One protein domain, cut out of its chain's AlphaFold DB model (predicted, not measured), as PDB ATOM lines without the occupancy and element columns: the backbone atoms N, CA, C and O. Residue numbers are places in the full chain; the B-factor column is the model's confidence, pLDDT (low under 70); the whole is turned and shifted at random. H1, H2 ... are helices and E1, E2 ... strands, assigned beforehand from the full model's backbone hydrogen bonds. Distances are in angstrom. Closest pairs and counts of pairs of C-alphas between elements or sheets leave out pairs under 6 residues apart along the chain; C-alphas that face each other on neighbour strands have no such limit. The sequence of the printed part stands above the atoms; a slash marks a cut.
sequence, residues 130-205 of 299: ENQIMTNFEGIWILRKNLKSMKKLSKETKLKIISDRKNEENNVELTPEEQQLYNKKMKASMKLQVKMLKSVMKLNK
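What this domain is: This is residues 130 to 205 of the 299 residues of an uncharacterized protein of Armadillidium vulgare (UniProt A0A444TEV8). Two helices, H1 and H2, meet near their ends as an L, with a hairpin, E1 and E2, at H1's other end. Residues 187 to 205 stick out. The printed part, 76 residues, mostly helix, is extended, with radius of gyration of the C-alphas 18.3 A, spans 59 by 33 by 18 A.

How they stand to each other: E1, residues 134 to 137, and E2, residues 140 to 143, form an antiparallel hairpin; N 135 and O 142 are 2.9 A apart. With residues 159 to 163 alone, H1, residues 144 to 164, touches H2, residues 176 to 205, about perpendicular at 83 degrees; their closest C-alphas, 162 and 178, are 6.9 A apart. Every O i to N i+4 pair of H2 is within hydrogen-bond range, 15 of 17 in H1.

Where its parts are: E1 begins at C-alpha 134 (-2.721, 138.247, 12.689). H1 spans 30.5 A, H2 43.2 A to C-alpha 205 (-15.259, 83.936, 7.991).

The domain as a whole: The link H1 to H2 is long, and pLDDT is under 70 at residues 202 to 205, among others.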
ATOM      1  N   GLU A 130      -1.872 142.597   7.881       66.81
ATOM      2  CA  GLU A 130      -1.390 141.225   7.868       66.81
ATOM      3  C   GLU A 130       0.027 141.184   8.417       66.81
ATOM      4  O   GLU A 130       0.959 141.741   7.853       66.81
ATOM      5  N   ASN A 131       0.170 140.517   9.556       76.31
ATOM      6  CA  ASN A 131       1.396 140.502  10.330       76.31
ATOM      7  C   ASN A 131       1.728 139.064  10.748       76.31
ATOM      8  O   ASN A 131       1.005 138.102  10.479       76.31
ATOM      9  N   GLN A 132       2.850 138.871  11.441       73.44
ATOM     10  CA  GLN A 132       3.253 137.530  11.889       73.44
ATOM     11  C   GLN A 132       2.237 136.886  12.855       73.44
ATOM     12  O   GLN A 132       2.137 135.660  12.916       73.44
ATOM     13  N   ILE A 133       1.447 137.701  13.561       80.19
ATOM     14  CA  ILE A 133       0.504 137.265  14.601       80.19
ATOM     15  C   ILE A 133      -0.941 137.182  14.077       80.19
ATOM     16  O   ILE A 133      -1.672 136.268  14.464       80.19
ATOM     17  N   MET A 134      -1.347 138.092  13.187       85.31
ATOM     18  CA  MET A 134      -2.721 138.247  12.689       85.31
ATOM     19  C   MET A 134      -2.767 138.107  11.167       85.31
ATOM     20  O   MET A 134      -1.894 138.610  10.470       85.31
ATOM     21  N   THR A 135      -3.794 137.443  10.650       86.88
ATOM     22  CA  THR A 135      -4.019 137.234   9.210       86.88
ATOM     23  C   THR A 135      -5.495 137.444   8.895       86.88
ATOM     24  O   THR A 135      -6.349 137.251   9.768       86.88
ATOM     25  N   ASN A 136      -5.800 137.859   7.670       84.50
ATOM     26  CA  ASN A 136      -7.175 138.001   7.218       84.50
ATOM     27  C   ASN A 136      -7.667 136.654   6.674       84.50
ATOM     28  O   ASN A 136      -7.030 136.041   5.817       84.50
ATOM     29  N   PHE A 137      -8.797 136.171   7.183       85.69
ATOM     30  CA  PHE A 137      -9.458 134.974   6.683       85.69
ATOM     31  C   PHE A 137     -10.928 135.288   6.417       85.69
ATOM     32  O   PHE A 137     -11.670 135.587   7.350       85.69
ATOM     33  N   GLU A 138     -11.331 135.226   5.145       83.06
ATOM     34  CA  GLU A 138     -12.713 135.481   4.701       83.06
ATOM     35  C   GLU A 138     -13.263 136.839   5.201       83.06
ATOM     36  O   GLU A 138     -14.424 136.956   5.575       83.06
ATOM     37  N   GLY A 139     -12.415 137.878   5.230       79.19
ATOM     38  CA  GLY A 139     -12.794 139.232   5.647       79.19
ATOM     39  C   GLY A 139     -12.662 139.503   7.149       79.19
ATOM     40  O   GLY A 139     -12.771 140.655   7.563       79.19
ATOM     41  N   ILE A 140     -12.362 138.487   7.967       82.75
ATOM     42  CA  ILE A 140     -12.198 138.619   9.421       82.75
ATOM     43  C   ILE A 140     -10.720 138.488   9.797       82.75
ATOM     44  O   ILE A 140     -10.020 137.571   9.367       82.75
ATOM     45  N   TRP A 141     -10.240 139.392  10.652       85.19
ATOM     46  CA  TRP A 141      -8.895 139.319  11.215       85.19
ATOM     47  C   TRP A 141      -8.825 138.276  12.327       85.19
ATOM     48  O   TRP A 141      -9.467 138.411  13.367       85.19
ATOM     49  N   ILE A 142      -8.016 137.238  12.120       86.38
ATOM     50  CA  ILE A 142      -7.839 136.135  13.067       86.38
ATOM     51  C   ILE A 142      -6.373 135.959  13.453       86.38
ATOM     52  O   ILE A 142      -5.459 136.292  12.698       86.38
ATOM     53  N   LEU A 143      -6.135 135.353  14.616       88.94
ATOM     54  CA  LEU A 143      -4.792 134.932  15.008       88.94
ATOM     55  C   LEU A 143      -4.289 133.838  14.059       88.94
ATOM     56  O   LEU A 143      -4.971 132.838  13.827       88.94
ATOM     57  N   ARG A 144      -3.049 133.968  13.584       87.31
ATOM     58  CA  ARG A 144      -2.433 133.048  12.615       87.31
ATOM     59  C   ARG A 144      -2.396 131.598  13.105       87.31
ATOM     60  O   ARG A 144      -2.578 130.679  12.307       87.31
ATOM     61  N   LYS A 145      -2.270 131.376  14.423       89.56
ATOM     62  CA  LYS A 145      -2.366 130.041  15.051       89.56
ATOM     63  C   LYS A 145      -3.710 129.340  14.791       89.56
ATOM     64  O   LYS A 145      -3.750 128.118  14.682       89.56
ATOM     65  N   ASN A 146      -4.788 130.106  14.616       87.44
ATOM     66  CA  ASN A 146      -6.139 129.599  14.359       87.44
ATOM     67  C   ASN A 146      -6.438 129.438  12.858       87.44
ATOM     68  O   ASN A 146      -7.459 128.865  12.490       87.44
ATOM     69  N   LEU A 147      -5.553 129.884  11.959       88.62
ATOM     70  CA  LEU A 147      -5.796 129.813  10.515       88.62
ATOM     71  C   LEU A 147      -6.008 128.370  10.033       88.62
ATOM     72  O   LEU A 147      -6.825 128.114   9.151       88.62
ATOM     73  N   LYS A 148      -5.288 127.402  10.619       89.69
ATOM     74  CA  LYS A 148      -5.398 125.985  10.240       89.69
ATOM     75  C   LYS A 148      -6.764 125.395  10.605       89.69
ATOM     76  O   LYS A 148      -7.337 124.678   9.786       89.69
ATOM     77  N   SER A 149      -7.280 125.688  11.800       88.06
ATOM     78  CA  SER A 149      -8.606 125.231  12.228       88.06
ATOM     79  C   SER A 149      -9.708 125.924  11.430       88.06
ATOM     80  O   SER A 149     -10.590 125.241  10.919       88.06
ATOM     81  N   MET A 150      -9.596 127.236  11.201       87.88
ATOM     82  CA  MET A 150     -10.565 127.993  10.397       87.88
ATOM     83  C   MET A 150     -10.627 127.514   8.941       87.88
ATOM     84  O   MET A 150     -11.709 127.259   8.420       87.88
ATOM     85  N   LYS A 151      -9.477 127.264   8.298       88.81
ATOM     86  CA  LYS A 151      -9.429 126.668   6.948       88.81
ATOM     87  C   LYS A 151     -10.073 125.282   6.890       88.81
ATOM     88  O   LYS A 151     -10.625 124.914   5.855       88.81
ATOM     89  N   LYS A 152      -9.964 124.491   7.960       87.81
ATOM     90  CA  LYS A 152     -10.599 123.170   8.042       87.81
ATOM     91  C   LYS A 152     -12.118 123.309   8.163       87.81
ATOM     92  O   LYS A 152     -12.825 122.697   7.371       87.81
ATOM     93  N   LEU A 153     -12.587 124.171   9.066       85.06
ATOM     94  CA  LEU A 153     -14.012 124.446   9.267       85.06
ATOM     95  C   LEU A 153     -14.674 125.004   8.000       85.06
ATOM     96  O   LEU A 153     -15.699 124.477   7.594       85.06
ATOM     97  N   SER A 154     -14.055 125.980   7.322       86.50
ATOM     98  CA  SER A 154     -14.569 126.535   6.052       86.50
ATOM     99  C   SER A 154     -14.694 125.466   4.954       86.50
ATOM    100  O   SER A 154     -15.671 125.419   4.210       86.50
ATOM    101  N   LYS A 155     -13.740 124.528   4.863       85.69
ATOM    102  CA  LYS A 155     -13.853 123.398   3.924       85.69
ATOM    103  C   LYS A 155     -14.990 122.448   4.293       85.69
ATOM    104  O   LYS A 155     -15.668 121.950   3.399       85.69
ATOM    105  N   GLU A 156     -15.184 122.175   5.580       82.62
ATOM    106  CA  GLU A 156     -16.261 121.313   6.075       82.62
ATOM    107  C   GLU A 156     -17.642 121.942   5.854       82.62
ATOM    108  O   GLU A 156     -18.542 121.252   5.374       82.62
ATOM    109  N   THR A 157     -17.800 123.245   6.104       81.69
ATOM    110  CA  THR A 157     -19.050 123.970   5.832       81.69
ATOM    111  C   THR A 157     -19.350 124.032   4.340       81.69
ATOM    112  O   THR A 157     -20.463 123.686   3.952       81.69
ATOM    113  N   LYS A 158     -18.366 124.353   3.485       83.38
ATOM    114  CA  LYS A 158     -18.534 124.286   2.019       83.38
ATOM    115  C   LYS A 158     -18.974 122.895   1.569       83.38
ATOM    116  O   LYS A 158     -19.931 122.758   0.820       83.38
ATOM    117  N   LEU A 159     -18.331 121.846   2.080       83.50
ATOM    118  CA  LEU A 159     -18.710 120.465   1.782       83.50
ATOM    119  C   LEU A 159     -20.118 120.103   2.255       83.50
ATOM    120  O   LEU A 159     -20.767 119.290   1.598       83.50
ATOM    121  N   LYS A 160     -20.560 120.633   3.398       83.56
ATOM    122  CA  LYS A 160     -21.918 120.427   3.905       83.56
ATOM    123  C   LYS A 160     -22.933 121.086   2.975       83.56
ATOM    124  O   LYS A 160     -23.775 120.378   2.446       83.56
ATOM    125  N   ILE A 161     -22.736 122.365   2.647       81.38
ATOM    126  CA  ILE A 161     -23.585 123.121   1.711       81.38
ATOM    127  C   ILE A 161     -23.688 122.408   0.355       81.38
ATOM    128  O   ILE A 161     -24.782 122.226  -0.165       81.38
ATOM    129  N   ILE A 162     -22.561 121.957  -0.205       82.25
ATOM    130  CA  ILE A 162     -22.536 121.216  -1.478       82.25
ATOM    131  C   ILE A 162     -23.306 119.893  -1.374       82.25
ATOM    132  O   ILE A 162     -23.964 119.495  -2.329       82.25
ATOM    133  N   SER A 163     -23.214 119.198  -0.234       79.56
ATOM    134  CA  SER A 163     -23.948 117.942  -0.030       79.56
ATOM    135  C   SER A 163     -25.450 118.210   0.083       79.56
ATOM    136  O   SER A 163     -26.221 117.532  -0.580       79.56
ATOM    137  N   ASP A 164     -25.842 119.243   0.835       79.06
ATOM    138  CA  ASP A 164     -27.241 119.633   1.025       79.06
ATOM    139  C   ASP A 164     -27.897 120.054  -0.309       79.06
ATOM    140  O   ASP A 164     -29.043 119.704  -0.581       79.06
ATOM    141  N   ARG A 165     -27.138 120.723  -1.192       76.44
ATOM    142  CA  ARG A 165     -27.532 121.081  -2.573       76.44
ATOM    143  C   ARG A 165     -27.541 119.919  -3.572       76.44
ATOM    144  O   ARG A 165     -27.841 120.144  -4.736       76.44
ATOM    145  N   LYS A 166     -27.119 118.719  -3.178       72.50
ATOM    146  CA  LYS A 166     -27.185 117.504  -4.007       72.50
ATOM    147  C   LYS A 166     -28.119 116.453  -3.404       72.50
ATOM    148  O   LYS A 166     -28.099 115.307  -3.844       72.50
ATOM    149  N   ASN A 167     -28.914 116.834  -2.404       70.19
ATOM    150  CA  ASN A 167     -29.972 115.987  -1.875       70.19
ATOM    151  C   ASN A 167     -31.077 115.801  -2.924       70.19
ATOM    152  O   ASN A 167     -31.275 116.659  -3.782       70.19
ATOM    153  N   GLU A 168     -31.798 114.684  -2.825       57.56
ATOM    154  CA  GLU A 168     -32.771 114.203  -3.821       57.56
ATOM    155  C   GLU A 168     -33.855 115.234  -4.198       57.56
ATOM    156  O   GLU A 168     -34.374 115.187  -5.309       57.56
ATOM    157  N   GLU A 169     -34.143 116.205  -3.325       65.25
ATOM    158  CA  GLU A 169     -35.121 117.279  -3.560       65.25
ATOM    159  C   GLU A 169     -34.585 118.477  -4.354       65.25
ATOM    160  O   GLU A 169     -35.341 119.142  -5.054       65.25
ATOM    161  N   ASN A 170     -33.290 118.779  -4.259       62.09
ATOM    162  CA  ASN A 170     -32.697 119.981  -4.836       62.09
ATOM    163  C   ASN A 170     -31.529 119.558  -5.719       62.09
ATOM    164  O   ASN A 170     -30.384 119.610  -5.294       62.09
ATOM    165  N   ASN A 171     -31.793 119.123  -6.949       65.69
ATOM    166  CA  ASN A 171     -30.742 118.788  -7.916       65.69
ATOM    167  C   ASN A 171     -30.129 120.053  -8.537       65.69
ATOM    168  O   ASN A 171     -30.173 120.258  -9.747       65.69
ATOM    169  N   VAL A 172     -29.540 120.910  -7.704       76.81
ATOM    170  CA  VAL A 172     -28.867 122.123  -8.176       76.81
ATOM    171  C   VAL A 172     -27.575 121.731  -8.900       76.81
ATOM    172  O   VAL A 172     -26.832 120.833  -8.471       76.81
ATOM    173  N   GLU A 173     -27.306 122.373 -10.036       78.56
ATOM    174  CA  GLU A 173     -26.037 122.217 -10.742       78.56
ATOM    175  C   GLU A 173     -24.893 122.791  -9.900       78.56
ATOM    176  O   GLU A 173     -24.962 123.907  -9.388       78.56
ATOM    177  N   LEU A 174     -23.842 121.991  -9.717       81.81
ATOM    178  CA  LEU A 174     -22.647 122.411  -8.994       81.81
ATOM    179  C   LEU A 174     -21.648 123.006  -9.973       81.81
ATOM    180  O   LEU A 174     -21.510 122.533 -11.102       81.81
ATOM    181  N   THR A 175     -20.876 123.982  -9.505       84.75
ATOM    182  CA  THR A 175     -19.721 124.455 -10.271       84.75
ATOM    183  C   THR A 175     -18.694 123.324 -10.454       84.75
ATOM    184  O   THR A 175     -18.631 122.398  -9.632       84.75
ATOM    185  N   PRO A 176     -17.835 123.369 -11.491       85.00
ATOM    186  CA  PRO A 176     -16.839 122.321 -11.734       85.00
ATOM    187  C   PRO A 176     -15.927 122.047 -10.527       85.00
ATOM    188  O   PRO A 176     -15.573 120.897 -10.254       85.00
ATOM    189  N   GLU A 177     -15.576 123.086  -9.768       83.12
ATOM    190  CA  GLU A 177     -14.752 122.973  -8.560       83.12
ATOM    191  C   GLU A 177     -15.492 122.272  -7.411       83.12
ATOM    192  O   GLU A 177     -14.950 121.364  -6.768       83.12
ATOM    193  N   GLU A 178     -16.753 122.640  -7.175       82.06
ATOM    194  CA  GLU A 178     -17.611 122.000  -6.175       82.06
ATOM    195  C   GLU A 178     -17.874 120.533  -6.530       82.06
ATOM    196  O   GLU A 178     -17.816 119.664  -5.654       82.06
ATOM    197  N   GLN A 179     -18.068 120.232  -7.818       83.31
ATOM    198  CA  GLN A 179     -18.265 118.873  -8.314       83.31
ATOM    199  C   GLN A 179     -17.024 117.999  -8.085       83.31
ATOM    200  O   GLN A 179     -17.139 116.858  -7.627       83.31
ATOM    201  N   GLN A 180     -15.817 118.518  -8.342       85.81
ATOM    202  CA  GLN A 180     -14.574 117.798  -8.041       85.81
ATOM    203  C   GLN A 180     -14.441 117.499  -6.543       85.81
ATOM    204  O   GLN A 180     -14.060 116.387  -6.151       85.81
ATOM    205  N   LEU A 181     -14.768 118.478  -5.699       83.88
ATOM    206  CA  LEU A 181     -14.689 118.340  -4.250       83.88
ATOM    207  C   LEU A 181     -15.712 117.319  -3.723       83.88
ATOM    208  O   LEU A 181     -15.361 116.455  -2.909       83.88
ATOM    209  N   TYR A 182     -16.939 117.362  -4.241       84.00
ATOM    210  CA  TYR A 182     -17.998 116.398  -3.957       84.00
ATOM    211  C   TYR A 182     -17.594 114.975  -4.362       84.00
ATOM    212  O   TYR A 182     -17.599 114.064  -3.529       84.00
ATOM    213  N   ASN A 183     -17.116 114.785  -5.596       84.88
ATOM    214  CA  ASN A 183     -16.664 113.486  -6.102       84.88
ATOM    215  C   ASN A 183     -15.530 112.901  -5.244       84.88
ATOM    216  O   ASN A 183     -15.505 111.702  -4.948       84.88
ATOM    217  N   LYS A 184     -14.592 113.744  -4.794       86.31
ATOM    218  CA  LYS A 184     -13.502 113.327  -3.902       86.31
ATOM    219  C   LYS A 184     -14.027 112.835  -2.550       86.31
ATOM    220  O   LYS A 184     -13.541 111.814  -2.054       86.31
ATOM    221  N   LYS A 185     -15.020 113.523  -1.974       83.00
ATOM    222  CA  LYS A 185     -15.682 113.125  -0.720       83.00
ATOM    223  C   LYS A 185     -16.453 111.814  -0.889       83.00
ATOM    224  O   LYS A 185     -16.242 110.894  -0.099       83.00
ATOM    225  N   MET A 186     -17.249 111.677  -1.950       83.19
ATOM    226  CA  MET A 186     -17.997 110.447  -2.245       83.19
ATOM    227  C   MET A 186     -17.071 109.247  -2.435       83.19
ATOM    228  O   MET A 186     -17.260 108.202  -1.813       83.19
ATOM    229  N   LYS A 187     -15.979 109.416  -3.189       87.81
ATOM    230  CA  LYS A 187     -14.963 108.370  -3.375       87.81
ATOM    231  C   LYS A 187     -14.303 107.955  -2.057       87.81
ATOM    232  O   LYS A 187     -14.006 106.774  -1.870       87.81
ATOM    233  N   ALA A 188     -14.044 108.898  -1.151       83.94
ATOM    234  CA  ALA A 188     -13.506 108.593   0.175       83.94
ATOM    235  C   ALA A 188     -14.520 107.824   1.040       83.94
ATOM    236  O   ALA A 188     -14.148 106.828   1.662       83.94
ATOM    237  N   SER A 189     -15.793 108.231   1.011       80.88
ATOM    238  CA  SER A 189     -16.891 107.554   1.711       80.88
ATOM    239  C   SER A 189     -17.086 106.115   1.219       80.88
ATOM    240  O   SER A 189     -17.020 105.174   2.011       80.88
ATOM    241  N   MET A 190     -17.181 105.902  -0.099       81.19
ATOM    242  CA  MET A 190     -17.307 104.563  -0.691       81.19
ATOM    243  C   MET A 190     -16.129 103.656  -0.322       81.19
ATOM    244  O   MET A 190     -16.315 102.488   0.012       81.19
ATOM    245  N   LYS A 191     -14.894 104.179  -0.330       88.81
ATOM    246  CA  LYS A 191     -13.716 103.408   0.102       88.81
ATOM    247  C   LYS A 191     -13.832 102.943   1.555       88.81
ATOM    248  O   LYS A 191     -13.437 101.815   1.857       88.81
ATOM    249  N   LEU A 192     -14.352 103.792   2.442       87.75
ATOM    250  CA  LEU A 192     -14.577 103.441   3.842       87.75
ATOM    251  C   LEU A 192     -15.667 102.371   3.975       87.75
ATOM    252  O   LEU A 192     -15.428 101.358   4.630       87.75
ATOM    253  N   GLN A 193     -16.799 102.539   3.289       76.25
ATOM    254  CA  GLN A 193     -17.887 101.555   3.268       76.25
ATOM    255  C   GLN A 193     -17.405 100.185   2.770       76.25
ATOM    256  O   GLN A 193     -17.641  99.169   3.418       76.25
ATOM    257  N   VAL A 194     -16.625 100.144   1.684       85.06
ATOM    258  CA  VAL A 194     -16.027  98.900   1.167       85.06
ATOM    259  C   VAL A 194     -15.063  98.275   2.181       85.06
ATOM    260  O   VAL A 194     -15.009  97.050   2.309       85.06
ATOM    261  N   LYS A 195     -14.291  99.081   2.922       88.62
ATOM    262  CA  LYS A 195     -13.402  98.580   3.983       88.62
ATOM    263  C   LYS A 195     -14.203  97.971   5.139       88.62
ATOM    264  O   LYS A 195     -13.839  96.891   5.604       88.62
ATOM    265  N   MET A 196     -15.285  98.622   5.562       78.12
ATOM    266  CA  MET A 196     -16.189  98.110   6.595       78.12
ATOM    267  C   MET A 196     -16.854  96.807   6.150       78.12
ATOM    268  O   MET A 196     -16.772  95.815   6.869       78.12
ATOM    269  N   LEU A 197     -17.390  96.759   4.927       76.00
ATOM    270  CA  LEU A 197     -17.986  95.551   4.355       76.00
ATOM    271  C   LEU A 197     -16.982  94.390   4.314       76.00
ATOM    272  O   LEU A 197     -17.286  93.285   4.758       76.00
ATOM    273  N   LYS A 198     -15.743  94.642   3.868       80.00
ATOM    274  CA  LYS A 198     -14.668  93.634   3.897       80.00
ATOM    275  C   LYS A 198     -14.348  93.155   5.314       80.00
ATOM    276  O   LYS A 198     -14.001  91.989   5.477       80.00
ATOM    277  N   SER A 199     -14.438  94.025   6.319       74.81
ATOM    278  CA  SER A 199     -14.242  93.654   7.724       74.81
ATOM    279  C   SER A 199     -15.368  92.753   8.225       74.81
ATOM    280  O   SER A 199     -15.092  91.686   8.762       74.81
ATOM    281  N   VAL A 200     -16.626  93.118   7.964       69.50
ATOM    282  CA  VAL A 200     -17.804  92.302   8.311       69.50
ATOM    283  C   VAL A 200     -17.729  90.926   7.644       69.50
ATOM    284  O   VAL A 200     -17.882  89.900   8.299       69.50
ATOM    285  N   MET A 201     -17.377  90.877   6.357       70.06
ATOM    286  CA  MET A 201     -17.196  89.612   5.638       70.06
ATOM    287  C   MET A 201     -16.037  88.761   6.179       70.06
ATOM    288  O   MET A 201     -16.073  87.542   6.039       70.06
ATOM    289  N   LYS A 202     -14.994  89.368   6.761       68.88
ATOM    290  CA  LYS A 202     -13.893  88.641   7.415       68.88
ATOM    291  C   LYS A 202     -14.292  88.120   8.794       68.88
ATOM    292  O   LYS A 202     -13.941  86.994   9.119       68.88
ATOM    293  N   LEU A 203     -15.062  88.888   9.564       55.50
ATOM    294  CA  LEU A 203     -15.617  88.439  10.844       55.50
ATOM    295  C   LEU A 203     -16.566  87.249  10.646       55.50
ATOM    296  O   LEU A 203     -16.441  86.259  11.354       55.50
ATOM    297  N   ASN A 204     -17.388  87.265   9.593       55.66
ATOM    298  CA  ASN A 204     -18.223  86.116   9.211       55.66
ATOM    299  C   ASN A 204     -17.430  84.894   8.710       55.66
ATOM    300  O   ASN A 204     -17.990  83.807   8.613       55.66
ATOM    301  N   LYS A 205     -16.151  85.054   8.348       55.03
ATOM    302  CA  LYS A 205     -15.259  83.936   7.991       55.03
ATOM    303  C   LYS A 205     -14.497  83.379   9.196       55.03
ATOM    304  O   LYS A 205     -14.053  82.240   9.129       55.03
TER     305      LYS A 205